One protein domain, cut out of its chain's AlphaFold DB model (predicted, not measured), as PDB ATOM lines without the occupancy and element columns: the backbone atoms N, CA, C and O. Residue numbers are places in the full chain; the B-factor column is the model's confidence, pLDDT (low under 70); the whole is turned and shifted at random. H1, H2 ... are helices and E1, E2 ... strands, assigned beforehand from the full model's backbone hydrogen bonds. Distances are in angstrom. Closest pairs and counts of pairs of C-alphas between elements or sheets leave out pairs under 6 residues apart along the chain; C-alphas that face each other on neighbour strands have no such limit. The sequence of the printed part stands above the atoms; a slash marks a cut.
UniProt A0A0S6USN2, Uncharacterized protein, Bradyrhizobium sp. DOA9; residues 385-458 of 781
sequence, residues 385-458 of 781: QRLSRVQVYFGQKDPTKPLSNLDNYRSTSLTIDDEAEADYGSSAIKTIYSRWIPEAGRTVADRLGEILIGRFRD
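What this domain is: This is residues 385 to 458 of the 781 residues of an uncharacterized protein of Bradyrhizobium sp. DOA9 (UniProt A0A0S6USN2). A narrow sheet of three long-running strands has one helix, H2, packed along one of its faces, over E2 and E1, while no named helix lies over the other face. The short helix H1 sits beyond one end of the strands, between the end of E2 and the start of E3, and the long loop of residues 397 to 408 lies beyond the other end, so that these two make the ends of the long axis. The printed part has 74 residues, with three named strands and two named helices in the order E1, E2, H1, E3, H2; the mixed sheet runs E2, E1, E3, with E1 antiparallel to E2 and parallel to E3. The class is mixed, helices and strands, with 22 residues in helices and 21 in strands. The whole is only just compact, close to loose, with a radius of gyration of the C-alphas of 13.1 A, and its spans of 41 by 20 by 16 A make it only just a rod.

Where its parts are: The printed part begins at Gln 385, and the first element, E1, is a strand of residues 389 to 396, with C-alpha 389 at (38.980, -14.759, -0.267) and 21.6 A from first to last C-alpha. Residues 397 to 408 hold no named element. The strand E2 follows, residues 409 to 416, 20.2 A from first to last C-alpha. The helix H1 is residues 418 to 424, 10.1 A long, and its C-alpha 424 stands at (47.563, -8.543, -6.980). The strand E3 is residues 429 to 433, 13.5 A from first to last C-alpha. The helix H2 is residues 442 to 456, the longest helix with 15 residues; it measures 21.0 A and ends with C-alpha 456 at (36.701, -14.525, -9.932).

How they stand to each other: E1 is the inner strand of the sheet, and E2 and E3 are its edge strands. E1 and E2 form a hairpin, antiparallel with 164 degrees between their directions; the C-alphas of 389 and 416 face each other at 4.6 A, and N 392 and O 413 are within hydrogen-bond range at 2.9 A, as are N 415 and O 390 at 3.0 A. E1 and E3 are parallel, with 11 degrees between their directions; N 391 and O 430 are within hydrogen-bond range at 2.8 A, and N 432 and O 391 at 2.8 A. The sheet and H2 make two layers, a helix on one face of a sheet. H2 is on the sheet at a height over the sheet of 8.1 A, over E2 and E1, and on the local plane its line and that of E1 stand at 27 degrees: it only just runs along the strands. H2 touches E1, where the closest C-alphas are those of Val 390 and Gly 449, 5.3 A apart. It touches E2 as well, where the closest C-alphas are those of Thr 415 and Gly 449, 5.5 A apart. E3 and H2 are near each other, with 7 pairs of C-alphas within 10 A. H1 is not on the sheet, and it is apart from E1 and from H2. In H1 and H2 every O i to N i+4 pair is within hydrogen-bond range.

The domain as a whole: The two C-alphas farthest apart are those of Thr 400 and Asp 423, at 42.2 A, while those of Gln 385 and Asp 458, the first and last printed, are 8.5 A apart. The printed part has no cut. The link from E1 to E2, 12 residues, is long; those from E2 to H1 and from H1 to E3 are tight, and that from E3 to H2 is short. The mean pLDDT of the printed part is 91.7, and no printed residue is under 70.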
ATOM      1  N   GLN A 385      34.914  -7.227  -9.666       91.38
ATOM      2  CA  GLN A 385      34.418  -8.589  -9.465       91.38
ATOM      3  C   GLN A 385      35.491  -9.536  -8.919       91.38
ATOM      4  O   GLN A 385      35.147 -10.650  -8.542       91.38
ATOM      5  N   ARG A 386      36.762  -9.112  -8.852       93.06
ATOM      6  CA  ARG A 386      37.869  -9.956  -8.391       93.06
ATOM      7  C   ARG A 386      37.635 -10.452  -6.961       93.06
ATOM      8  O   ARG A 386      37.298  -9.656  -6.087       93.06
ATOM      9  N   LEU A 387      37.919 -11.725  -6.703       92.81
ATOM     10  CA  LEU A 387      37.896 -12.365  -5.392       92.81
ATOM     11  C   LEU A 387      39.219 -13.089  -5.132       92.81
ATOM     12  O   LEU A 387      39.722 -13.801  -5.987       92.81
ATOM     13  N   SER A 388      39.758 -12.937  -3.925       93.31
ATOM     14  CA  SER A 388      40.893 -13.733  -3.430       93.31
ATOM     15  C   SER A 388      40.543 -14.517  -2.165       93.31
ATOM     16  O   SER A 388      41.294 -15.387  -1.733       93.31
ATOM     17  N   ARG A 389      39.410 -14.182  -1.536       94.50
ATOM     18  CA  ARG A 389      38.980 -14.759  -0.267       94.50
ATOM     19  C   ARG A 389      37.467 -14.843  -0.182       94.50
ATOM     20  O   ARG A 389      36.776 -13.837  -0.355       94.50
ATOM     21  N   VAL A 390      36.963 -16.013   0.190       94.94
ATOM     22  CA  VAL A 390      35.537 -16.246   0.434       94.94
ATOM     23  C   VAL A 390      35.345 -16.774   1.849       94.94
ATOM     24  O   VAL A 390      36.058 -17.663   2.305       94.94
ATOM     25  N   GLN A 391      34.392 -16.178   2.562       95.88
ATOM     26  CA  GLN A 391      34.013 -16.546   3.920       95.88
ATOM     27  C   GLN A 391      32.551 -16.961   3.927       95.88
ATOM     28  O   GLN A 391      31.682 -16.136   3.637       95.88
ATOM     29  N   VAL A 392      32.270 -18.203   4.301       96.12
ATOM     30  CA  VAL A 392      30.900 -18.721   4.372       96.12
ATOM     31  C   VAL A 392      30.577 -19.060   5.819       96.12
ATOM     32  O   VAL A 392      31.215 -19.923   6.416       96.12
ATOM     33  N   TYR A 393      29.589 -18.378   6.390       95.31
ATOM     34  CA  TYR A 393      29.028 -18.687   7.705       95.31
ATOM     35  C   TYR A 393      27.810 -19.588   7.506       95.31
ATOM     36  O   TYR A 393      26.915 -19.234   6.736       95.31
ATOM     37  N   PHE A 394      27.774 -20.743   8.171       94.44
ATOM     38  CA  PHE A 394      26.738 -21.758   7.958       94.44
ATOM     39  C   PHE A 394      26.394 -22.526   9.246       94.44
ATOM     40  O   PHE A 394      26.980 -22.305  10.312       94.44
ATOM     41  N   GLY A 395      25.387 -23.403   9.172       91.00
ATOM     42  CA  GLY A 395      24.877 -24.120  10.338       91.00
ATOM     43  C   GLY A 395      24.183 -23.171  11.314       91.00
ATOM     44  O   GLY A 395      24.631 -22.997  12.448       91.00
ATOM     45  N   GLN A 396      23.114 -22.515  10.853       93.12
ATOM     46  CA  GLN A 396      22.332 -21.572  11.655       93.12
ATOM     47  C   GLN A 396      21.807 -22.239  12.943       93.12
ATOM     48  O   GLN A 396      21.197 -23.306  12.896       93.12
ATOM     49  N   LYS A 397      22.044 -21.612  14.103       91.88
ATOM     50  CA  LYS A 397      21.658 -22.127  15.429       91.88
ATOM     51  C   LYS A 397      20.187 -21.867  15.738       91.88
ATOM     52  O   LYS A 397      19.492 -22.784  16.155       91.88
ATOM     53  N   ASP A 398      19.742 -20.626  15.557       95.19
ATOM     54  CA  ASP A 398      18.372 -20.176  15.802       95.19
ATOM     55  C   ASP A 398      17.838 -19.465  14.540       95.19
ATOM     56  O   ASP A 398      18.311 -18.370  14.200       95.19
ATOM     57  N   PRO A 399      16.858 -20.051  13.828       95.88
ATOM     58  CA  PRO A 399      16.326 -19.494  12.587       95.88
ATOM     59  C   PRO A 399      15.448 -18.249  12.780       95.88
ATOM     60  O   PRO A 399      15.062 -17.615  11.800       95.88
ATOM     61  N   THR A 400      15.138 -17.866  14.023       95.88
ATOM     62  CA  THR A 400      14.392 -16.633  14.332       95.88
ATOM     63  C   THR A 400      15.292 -15.397  14.388       95.88
ATOM     64  O   THR A 400      14.802 -14.266  14.384       95.88
ATOM     65  N   LYS A 401      16.620 -15.575  14.442       95.44
ATOM     66  CA  LYS A 401      17.572 -14.458  14.492       95.44
ATOM     67  C   LYS A 401      17.924 -13.950  13.090       95.44
ATOM     68  O   LYS A 401      18.008 -14.743  12.154       95.44
ATOM     69  N   PRO A 402      18.216 -12.642  12.941       93.88
ATOM     70  CA  PRO A 402      18.676 -12.084  11.671       93.88
ATOM     71  C   PRO A 402      19.946 -12.774  11.161       93.88
ATOM     72  O   PRO A 402      20.854 -13.052  11.947       93.88
ATOM     73  N   LEU A 403      20.053 -12.963   9.842       94.31
ATOM     74  CA  LEU A 403      21.225 -13.592   9.218       94.31
ATOM     75  C   LEU A 403      22.533 -12.830   9.453       94.31
ATOM     76  O   LEU A 403      23.601 -13.432   9.436       94.31
ATOM     77  N   SER A 404      22.463 -11.523   9.703       93.94
ATOM     78  CA  SER A 404      23.630 -10.688  10.002       93.94
ATOM     79  C   SER A 404      24.232 -10.939  11.392       93.94
ATOM     80  O   SER A 404      25.247 -10.333  11.731       93.94
ATOM     81  N   ASN A 405      23.602 -11.765  12.236       94.50
ATOM     82  CA  ASN A 405      24.115 -12.102  13.559       94.50
ATOM     83  C   ASN A 405      25.145 -13.241  13.471       94.50
ATOM     84  O   ASN A 405      24.774 -14.409  13.378       94.50
ATOM     85  N   LEU A 406      26.433 -12.902  13.540       92.50
ATOM     86  CA  LEU A 406      27.534 -13.863  13.393       92.50
ATOM     87  C   LEU A 406      27.564 -14.938  14.491       92.50
ATOM     88  O   LEU A 406      27.903 -16.087  14.211       92.50
ATOM     89  N   ASP A 407      27.133 -14.612  15.713       92.44
ATOM     90  CA  ASP A 407      27.108 -15.562  16.837       92.44
ATOM     91  C   ASP A 407      26.086 -16.696  16.626       92.44
ATOM     92  O   ASP A 407      26.115 -17.725  17.316       92.44
ATOM     93  N   ASN A 408      25.186 -16.520  15.653       94.19
ATOM     94  CA  ASN A 408      24.124 -17.452  15.305       94.19
ATOM     95  C   ASN A 408      24.557 -18.569  14.339       94.19
ATOM     96  O   ASN A 408      23.724 -19.382  13.952       94.19
ATOM     97  N   TYR A 409      25.832 -18.647  13.962       92.88
ATOM     98  CA  TYR A 409      26.355 -19.729  13.122       92.88
ATOM     99  C   TYR A 409      27.242 -20.659  13.942       92.88
ATOM    100  O   TYR A 409      27.909 -20.233  14.892       92.88
ATOM    101  N   ARG A 410      27.191 -21.957  13.639       86.88
ATOM    102  CA  ARG A 410      28.026 -22.968  14.302       86.88
ATOM    103  C   ARG A 410      29.429 -23.004  13.727       86.88
ATOM    104  O   ARG A 410      30.377 -23.121  14.499       86.88
ATOM    105  N   SER A 411      29.529 -22.840  12.412       88.69
ATOM    106  CA  SER A 411      30.766 -23.052  11.679       88.69
ATOM    107  C   SER A 411      30.974 -21.991  10.605       88.69
ATOM    108  O   SER A 411      30.040 -21.350  10.112       88.69
ATOM    109  N   THR A 412      32.241 -21.818  10.253       91.81
ATOM    110  CA  THR A 412      32.703 -20.972   9.157       91.81
ATOM    111  C   THR A 412      33.654 -21.741   8.259       91.81
ATOM    112  O   THR A 412      34.514 -22.487   8.735       91.81
ATOM    113  N   SER A 413      33.499 -21.540   6.957       92.62
ATOM    114  CA  SER A 413      34.456 -21.923   5.925       92.62
ATOM    115  C   SER A 413      35.214 -20.679   5.466       92.62
ATOM    116  O   SER A 413      34.643 -19.586   5.370       92.62
ATOM    117  N   LEU A 414      36.514 -20.846   5.245       93.88
ATOM    118  CA  LEU A 414      37.418 -19.810   4.778       93.88
ATOM    119  C   LEU A 414      38.262 -20.393   3.648       93.88
ATOM    120  O   LEU A 414      39.149 -21.206   3.903       93.88
ATOM    121  N   THR A 415      38.007 -19.928   2.432       93.25
ATOM    122  CA  THR A 415      38.794 -20.267   1.243       93.25
ATOM    123  C   THR A 415      39.650 -19.058   0.880       93.25
ATOM    124  O   THR A 415      39.129 -17.942   0.774       93.25
ATOM    125  N   ILE A 416      40.962 -19.255   0.739       92.44
ATOM    126  CA  ILE A 416      41.941 -18.212   0.400       92.44
ATOM    127  C   ILE A 416      42.793 -18.705  -0.774       92.44
ATOM    128  O   ILE A 416      43.260 -19.839  -0.744       92.44
ATOM    129  N   ASP A 417      42.999 -17.844  -1.770       91.00
ATOM    130  CA  ASP A 417      44.032 -17.996  -2.803       91.00
ATOM    131  C   ASP A 417      45.192 -17.048  -2.451       91.00
ATOM    132  O   ASP A 417      45.145 -15.842  -2.727       91.00
ATOM    133  N   ASP A 418      46.190 -17.579  -1.735       90.19
ATOM    134  CA  ASP A 418      47.331 -16.807  -1.227       90.19
ATOM    135  C   ASP A 418      48.202 -16.284  -2.381       90.19
ATOM    136  O   ASP A 418      48.728 -15.167  -2.316       90.19
ATOM    137  N   GLU A 419      48.329 -17.061  -3.461       88.69
ATOM    138  CA  GLU A 419      49.023 -16.655  -4.679       88.69
ATOM    139  C   GLU A 419      48.350 -15.440  -5.321       88.69
ATOM    140  O   GLU A 419      49.029 -14.465  -5.639       88.69
ATOM    141  N   ALA A 420      47.021 -15.437  -5.447       87.44
ATOM    142  CA  ALA A 420      46.288 -14.293  -5.977       87.44
ATOM    143  C   ALA A 420      46.452 -13.040  -5.095       87.44
ATOM    144  O   ALA A 420      46.620 -11.934  -5.617       87.44
ATOM    145  N   GLU A 421      46.449 -13.170  -3.763       91.25
ATOM    146  CA  GLU A 421      46.714 -12.027  -2.872       91.25
ATOM    147  C   GLU A 421      48.128 -11.456  -3.070       91.25
ATOM    148  O   GLU A 421      48.302 -10.231  -3.036       91.25
ATOM    149  N   ALA A 422      49.119 -12.316  -3.321       91.12
ATOM    150  CA  ALA A 422      50.490 -11.914  -3.620       91.12
ATOM    151  C   ALA A 422      50.620 -11.253  -5.004       91.12
ATOM    152  O   ALA A 422      51.194 -10.165  -5.102       91.12
ATOM    153  N   ASP A 423      50.050 -11.863  -6.045       89.19
ATOM    154  CA  ASP A 423      50.109 -11.391  -7.435       89.19
ATOM    155  C   ASP A 423      49.452 -10.011  -7.593       89.19
ATOM    156  O   ASP A 423      49.979  -9.126  -8.274       89.19
ATOM    157  N   TYR A 424      48.321  -9.793  -6.916       89.25
ATOM    158  CA  TYR A 424      47.563  -8.543  -6.980       89.25
ATOM    159  C   TYR A 424      47.866  -7.549  -5.842       89.25
ATOM    160  O   TYR A 424      47.324  -6.435  -5.828       89.25
ATOM    161  N   GLY A 425      48.682  -7.938  -4.858       88.62
ATOM    162  CA  GLY A 425      49.119  -7.104  -3.731       88.62
ATOM    163  C   GLY A 425      48.013  -6.645  -2.767       88.62
ATOM    164  O   GLY A 425      48.238  -5.723  -1.979       88.62
ATOM    165  N   SER A 426      46.805  -7.215  -2.844       89.38
ATOM    166  CA  SER A 426      45.659  -6.845  -1.998       89.38
ATOM    167  C   SER A 426      44.604  -7.950  -1.930       89.38
ATOM    168  O   SER A 426      44.302  -8.590  -2.935       89.38
ATOM    169  N   SER A 427      43.972  -8.112  -0.766       90.69
ATOM    170  CA  SER A 427      42.856  -9.045  -0.585       90.69
ATOM    171  C   SER A 427      41.549  -8.494  -1.165       90.69
ATOM    172  O   SER A 427      41.208  -7.336  -0.909       90.69
ATOM    173  N   ALA A 428      40.774  -9.333  -1.851       93.31
ATOM    174  CA  ALA A 428      39.391  -9.055  -2.236       93.31
ATOM    175  C   ALA A 428      38.454 -10.088  -1.592       93.31
ATOM    176  O   ALA A 428      38.500 -11.275  -1.920       93.31
ATOM    177  N   ILE A 429      37.647  -9.635  -0.625       94.44
ATOM    178  CA  ILE A 429      36.923 -10.505   0.310       94.44
ATOM    179  C   ILE A 429      35.425 -10.502   0.007       94.44
ATOM    180  O   ILE A 429      34.797  -9.443  -0.041       94.44
ATOM    181  N   LYS A 430      34.842 -11.698  -0.085       94.88
ATOM    182  CA  LYS A 430      33.395 -11.927  -0.117       94.88
ATOM    183  C   LYS A 430      32.956 -12.675   1.139       94.88
ATOM    184  O   LYS A 430      33.552 -13.684   1.506       94.88
ATOM    185  N   THR A 431      31.887 -12.201   1.773       95.56
ATOM    186  CA  THR A 431      31.265 -12.864   2.926       95.56
ATOM    187  C   THR A 431      29.846 -13.292   2.573       95.56
ATOM    188  O   THR A 431      29.087 -12.497   2.020       95.56
ATOM    189  N   ILE A 432      29.499 -14.535   2.907       95.62
ATOM    190  CA  ILE A 432      28.202 -15.168   2.658       95.62
ATOM    191  C   ILE A 432      27.635 -15.658   3.992       95.62
ATOM    192  O   ILE A 432      28.320 -16.331   4.767       95.62
ATOM    193  N   TYR A 433      26.371 -15.325   4.248       96.00
ATOM    194  CA  TYR A 433      25.611 -15.773   5.415       96.00
ATOM    195  C   TYR A 433      24.565 -16.788   4.959       96.00
ATOM    196  O   TYR A 433      23.502 -16.415   4.461       96.00
ATOM    197  N   SER A 434      24.885 -18.074   5.079       95.50
ATOM    198  CA  SER A 434      24.036 -19.141   4.563       95.50
ATOM    199  C   SER A 434      23.049 -19.632   5.617       95.50
ATOM    200  O   SER A 434      23.438 -20.144   6.668       95.50
ATOM    201  N   ARG A 435      21.755 -19.540   5.295       95.38
ATOM    202  CA  ARG A 435      20.698 -20.285   5.997       95.38
ATOM    203  C   ARG A 435      20.454 -21.682   5.418       95.38
ATOM    204  O   ARG A 435      19.739 -22.453   6.046       95.38
ATOM    205  N   TRP A 436      20.980 -21.955   4.223       96.31
ATOM    206  CA  TRP A 436      20.666 -23.135   3.410       96.31
ATOM    207  C   TRP A 436      21.635 -24.301   3.634       96.31
ATOM    208  O   TRP A 436      21.295 -25.452   3.361       96.31
ATOM    209  N   ILE A 437      22.841 -24.005   4.128       94.56
ATOM    210  CA  ILE A 437      23.883 -24.991   4.418       94.56
ATOM    211  C   ILE A 437      23.805 -25.380   5.912       94.56
ATOM    212  O   ILE A 437      24.017 -24.524   6.785       94.56
ATOM    213  N   PRO A 438      23.496 -26.650   6.244       91.25
ATOM    214  CA  PRO A 438      23.350 -27.110   7.627       91.25
ATOM    215  C   PRO A 438      24.708 -27.352   8.315       91.25
ATOM    216  O   PRO A 438      25.763 -27.229   7.704       91.25
ATOM    217  N   GLU A 439      24.693 -27.722   9.603       82.44
ATOM    218  CA  GLU A 439      25.888 -27.901  10.460       82.44
ATOM    219  C   GLU A 439      26.953 -28.853   9.881       82.44
ATOM    220  O   GLU A 439      28.138 -28.572  10.010       82.44
ATOM    221  N   ALA A 440      26.557 -29.924   9.184       80.50
ATOM    222  CA  ALA A 440      27.484 -30.870   8.548       80.50
ATOM    223  C   ALA A 440      27.946 -30.443   7.136       80.50
ATOM    224  O   ALA A 440      28.741 -31.137   6.508       80.50
ATOM    225  N   GLY A 441      27.458 -29.311   6.622       87.88
ATOM    226  CA  GLY A 441      27.646 -28.861   5.240       87.88
ATOM    227  C   GLY A 441      28.947 -28.113   4.963       87.88
ATOM    228  O   GLY A 441      28.992 -27.315   4.031       87.88
ATOM    229  N   ARG A 442      30.009 -28.350   5.746       89.00
ATOM    230  CA  ARG A 442      31.313 -27.692   5.543       89.00
ATOM    231  C   ARG A 442      31.830 -27.870   4.119       89.00
ATOM    232  O   ARG A 442      32.251 -26.901   3.509       89.00
ATOM    233  N   THR A 443      31.732 -29.075   3.580       87.69
ATOM    234  CA  THR A 443      32.207 -29.415   2.233       87.69
ATOM    235  C   THR A 443      31.423 -28.688   1.142       87.69
ATOM    236  O   THR A 443      32.003 -28.259   0.150       87.69
ATOM    237  N   VAL A 444      30.125 -28.449   1.359       90.19
ATOM    238  CA  VAL A 444      29.292 -27.601   0.488       90.19
ATOM    239  C   VAL A 444      29.762 -26.141   0.549       90.19
ATOM    240  O   VAL A 444      29.886 -25.487  -0.484       90.19
ATOM    241  N   ALA A 445      30.068 -25.636   1.747       92.31
ATOM    242  CA  ALA A 445      30.568 -24.275   1.944       92.31
ATOM    243  C   ALA A 445      31.977 -24.059   1.356       92.31
ATOM    244  O   ALA A 445      32.218 -23.027   0.730       92.31
ATOM    245  N   ASP A 446      32.878 -25.030   1.520       89.81
ATOM    246  CA  ASP A 446      34.236 -25.005   0.964       89.81
ATOM    247  C   ASP A 446      34.180 -24.996  -0.570       89.81
ATOM    248  O   ASP A 446      34.763 -24.113  -1.203       89.81
ATOM    249  N   ARG A 447      33.376 -25.891  -1.165       86.75
ATOM    250  CA  ARG A 447      33.157 -25.952  -2.616       86.75
ATOM    251  C   ARG A 447      32.578 -24.652  -3.173       86.75
ATOM    252  O   ARG A 447      33.001 -24.196  -4.232       86.75
ATOM    253  N   LEU A 448      31.626 -24.030  -2.473       90.12
ATOM    254  CA  LEU A 448      31.104 -22.716  -2.857       90.12
ATOM    255  C   LEU A 448      32.228 -21.665  -2.910       90.12
ATOM    256  O   LEU A 448      32.303 -20.886  -3.861       90.12
ATOM    257  N   GLY A 449      33.116 -21.660  -1.912       90.31
ATOM    258  CA  GLY A 449      34.289 -20.788  -1.893       90.31
ATOM    259  C   GLY A 449      35.246 -21.047  -3.058       90.31
ATOM    260  O   GLY A 449      35.680 -20.096  -3.708       90.31
ATOM    261  N   GLU A 450      35.521 -22.315  -3.365       88.62
ATOM    262  CA  GLU A 450      36.376 -22.732  -4.483       88.62
ATOM    263  C   GLU A 450      35.794 -22.351  -5.848       88.62
ATOM    264  O   GLU A 450      36.528 -21.849  -6.695       88.62
ATOM    265  N   ILE A 451      34.485 -22.514  -6.065       87.44
ATOM    266  CA  ILE A 451      33.819 -22.107  -7.314       87.44
ATOM    267  C   ILE A 451      33.908 -20.589  -7.498       87.44
ATOM    268  O   ILE A 451      34.250 -20.106  -8.580       87.44
ATOM    269  N   LEU A 452      33.624 -19.820  -6.444       90.00
ATOM    270  CA  LEU A 452      33.665 -18.359  -6.501       90.00
ATOM    271  C   LEU A 452      35.082 -17.839  -6.754       90.00
ATOM    272  O   LEU A 452      35.261 -16.973  -7.607       90.00
ATOM    273  N   ILE A 453      36.093 -18.374  -6.066       90.00
ATOM    274  CA  ILE A 453      37.494 -18.022  -6.333       90.00
ATOM    275  C   ILE A 453      37.902 -18.500  -7.728       90.00
ATOM    276  O   ILE A 453      38.448 -17.719  -8.492       90.00
ATOM    277  N   GLY A 454      37.573 -19.728  -8.123       86.62
ATOM    278  CA  GLY A 454      37.954 -20.273  -9.425       86.62
ATOM    279  C   GLY A 454      37.406 -19.477 -10.617       86.62
ATOM    280  O   GLY A 454      38.007 -19.494 -11.696       86.62
ATOM    281  N   ARG A 455      36.290 -18.767 -10.411       87.00
ATOM    282  CA  ARG A 455      35.642 -17.897 -11.397       87.00
ATOM    283  C   ARG A 455      36.095 -16.441 -11.345       87.00
ATOM    284  O   ARG A 455      36.110 -15.773 -12.374       87.00
ATOM    285  N   PHE A 456      36.428 -15.943 -10.160       90.38
ATOM    286  CA  PHE A 456      36.701 -14.525  -9.932       90.38
ATOM    287  C   PHE A 456      38.118 -14.236  -9.429       90.38
ATOM    288  O   PHE A 456      38.404 -13.094  -9.075       90.38
ATOM    289  N   ARG A 457      39.016 -15.228  -9.408       89.50
ATOM    290  CA  ARG A 457      40.443 -15.048  -9.096       89.50
ATOM    291  C   ARG A 457      41.030 -13.934  -9.952       89.50
ATOM    292  O   ARG A 457      41.595 -12.974  -9.430       89.50
ATOM    293  N   ASP A 458      40.846 -14.071 -11.260       90.06
ATOM    294  CA  ASP A 458      41.137 -13.033 -12.236       90.06
ATOM    295  C   ASP A 458      39.837 -12.307 -12.601       90.06
ATOM    296  O   ASP A 458      38.765 -12.921 -12.620       90.06
TER     297      ASP A 458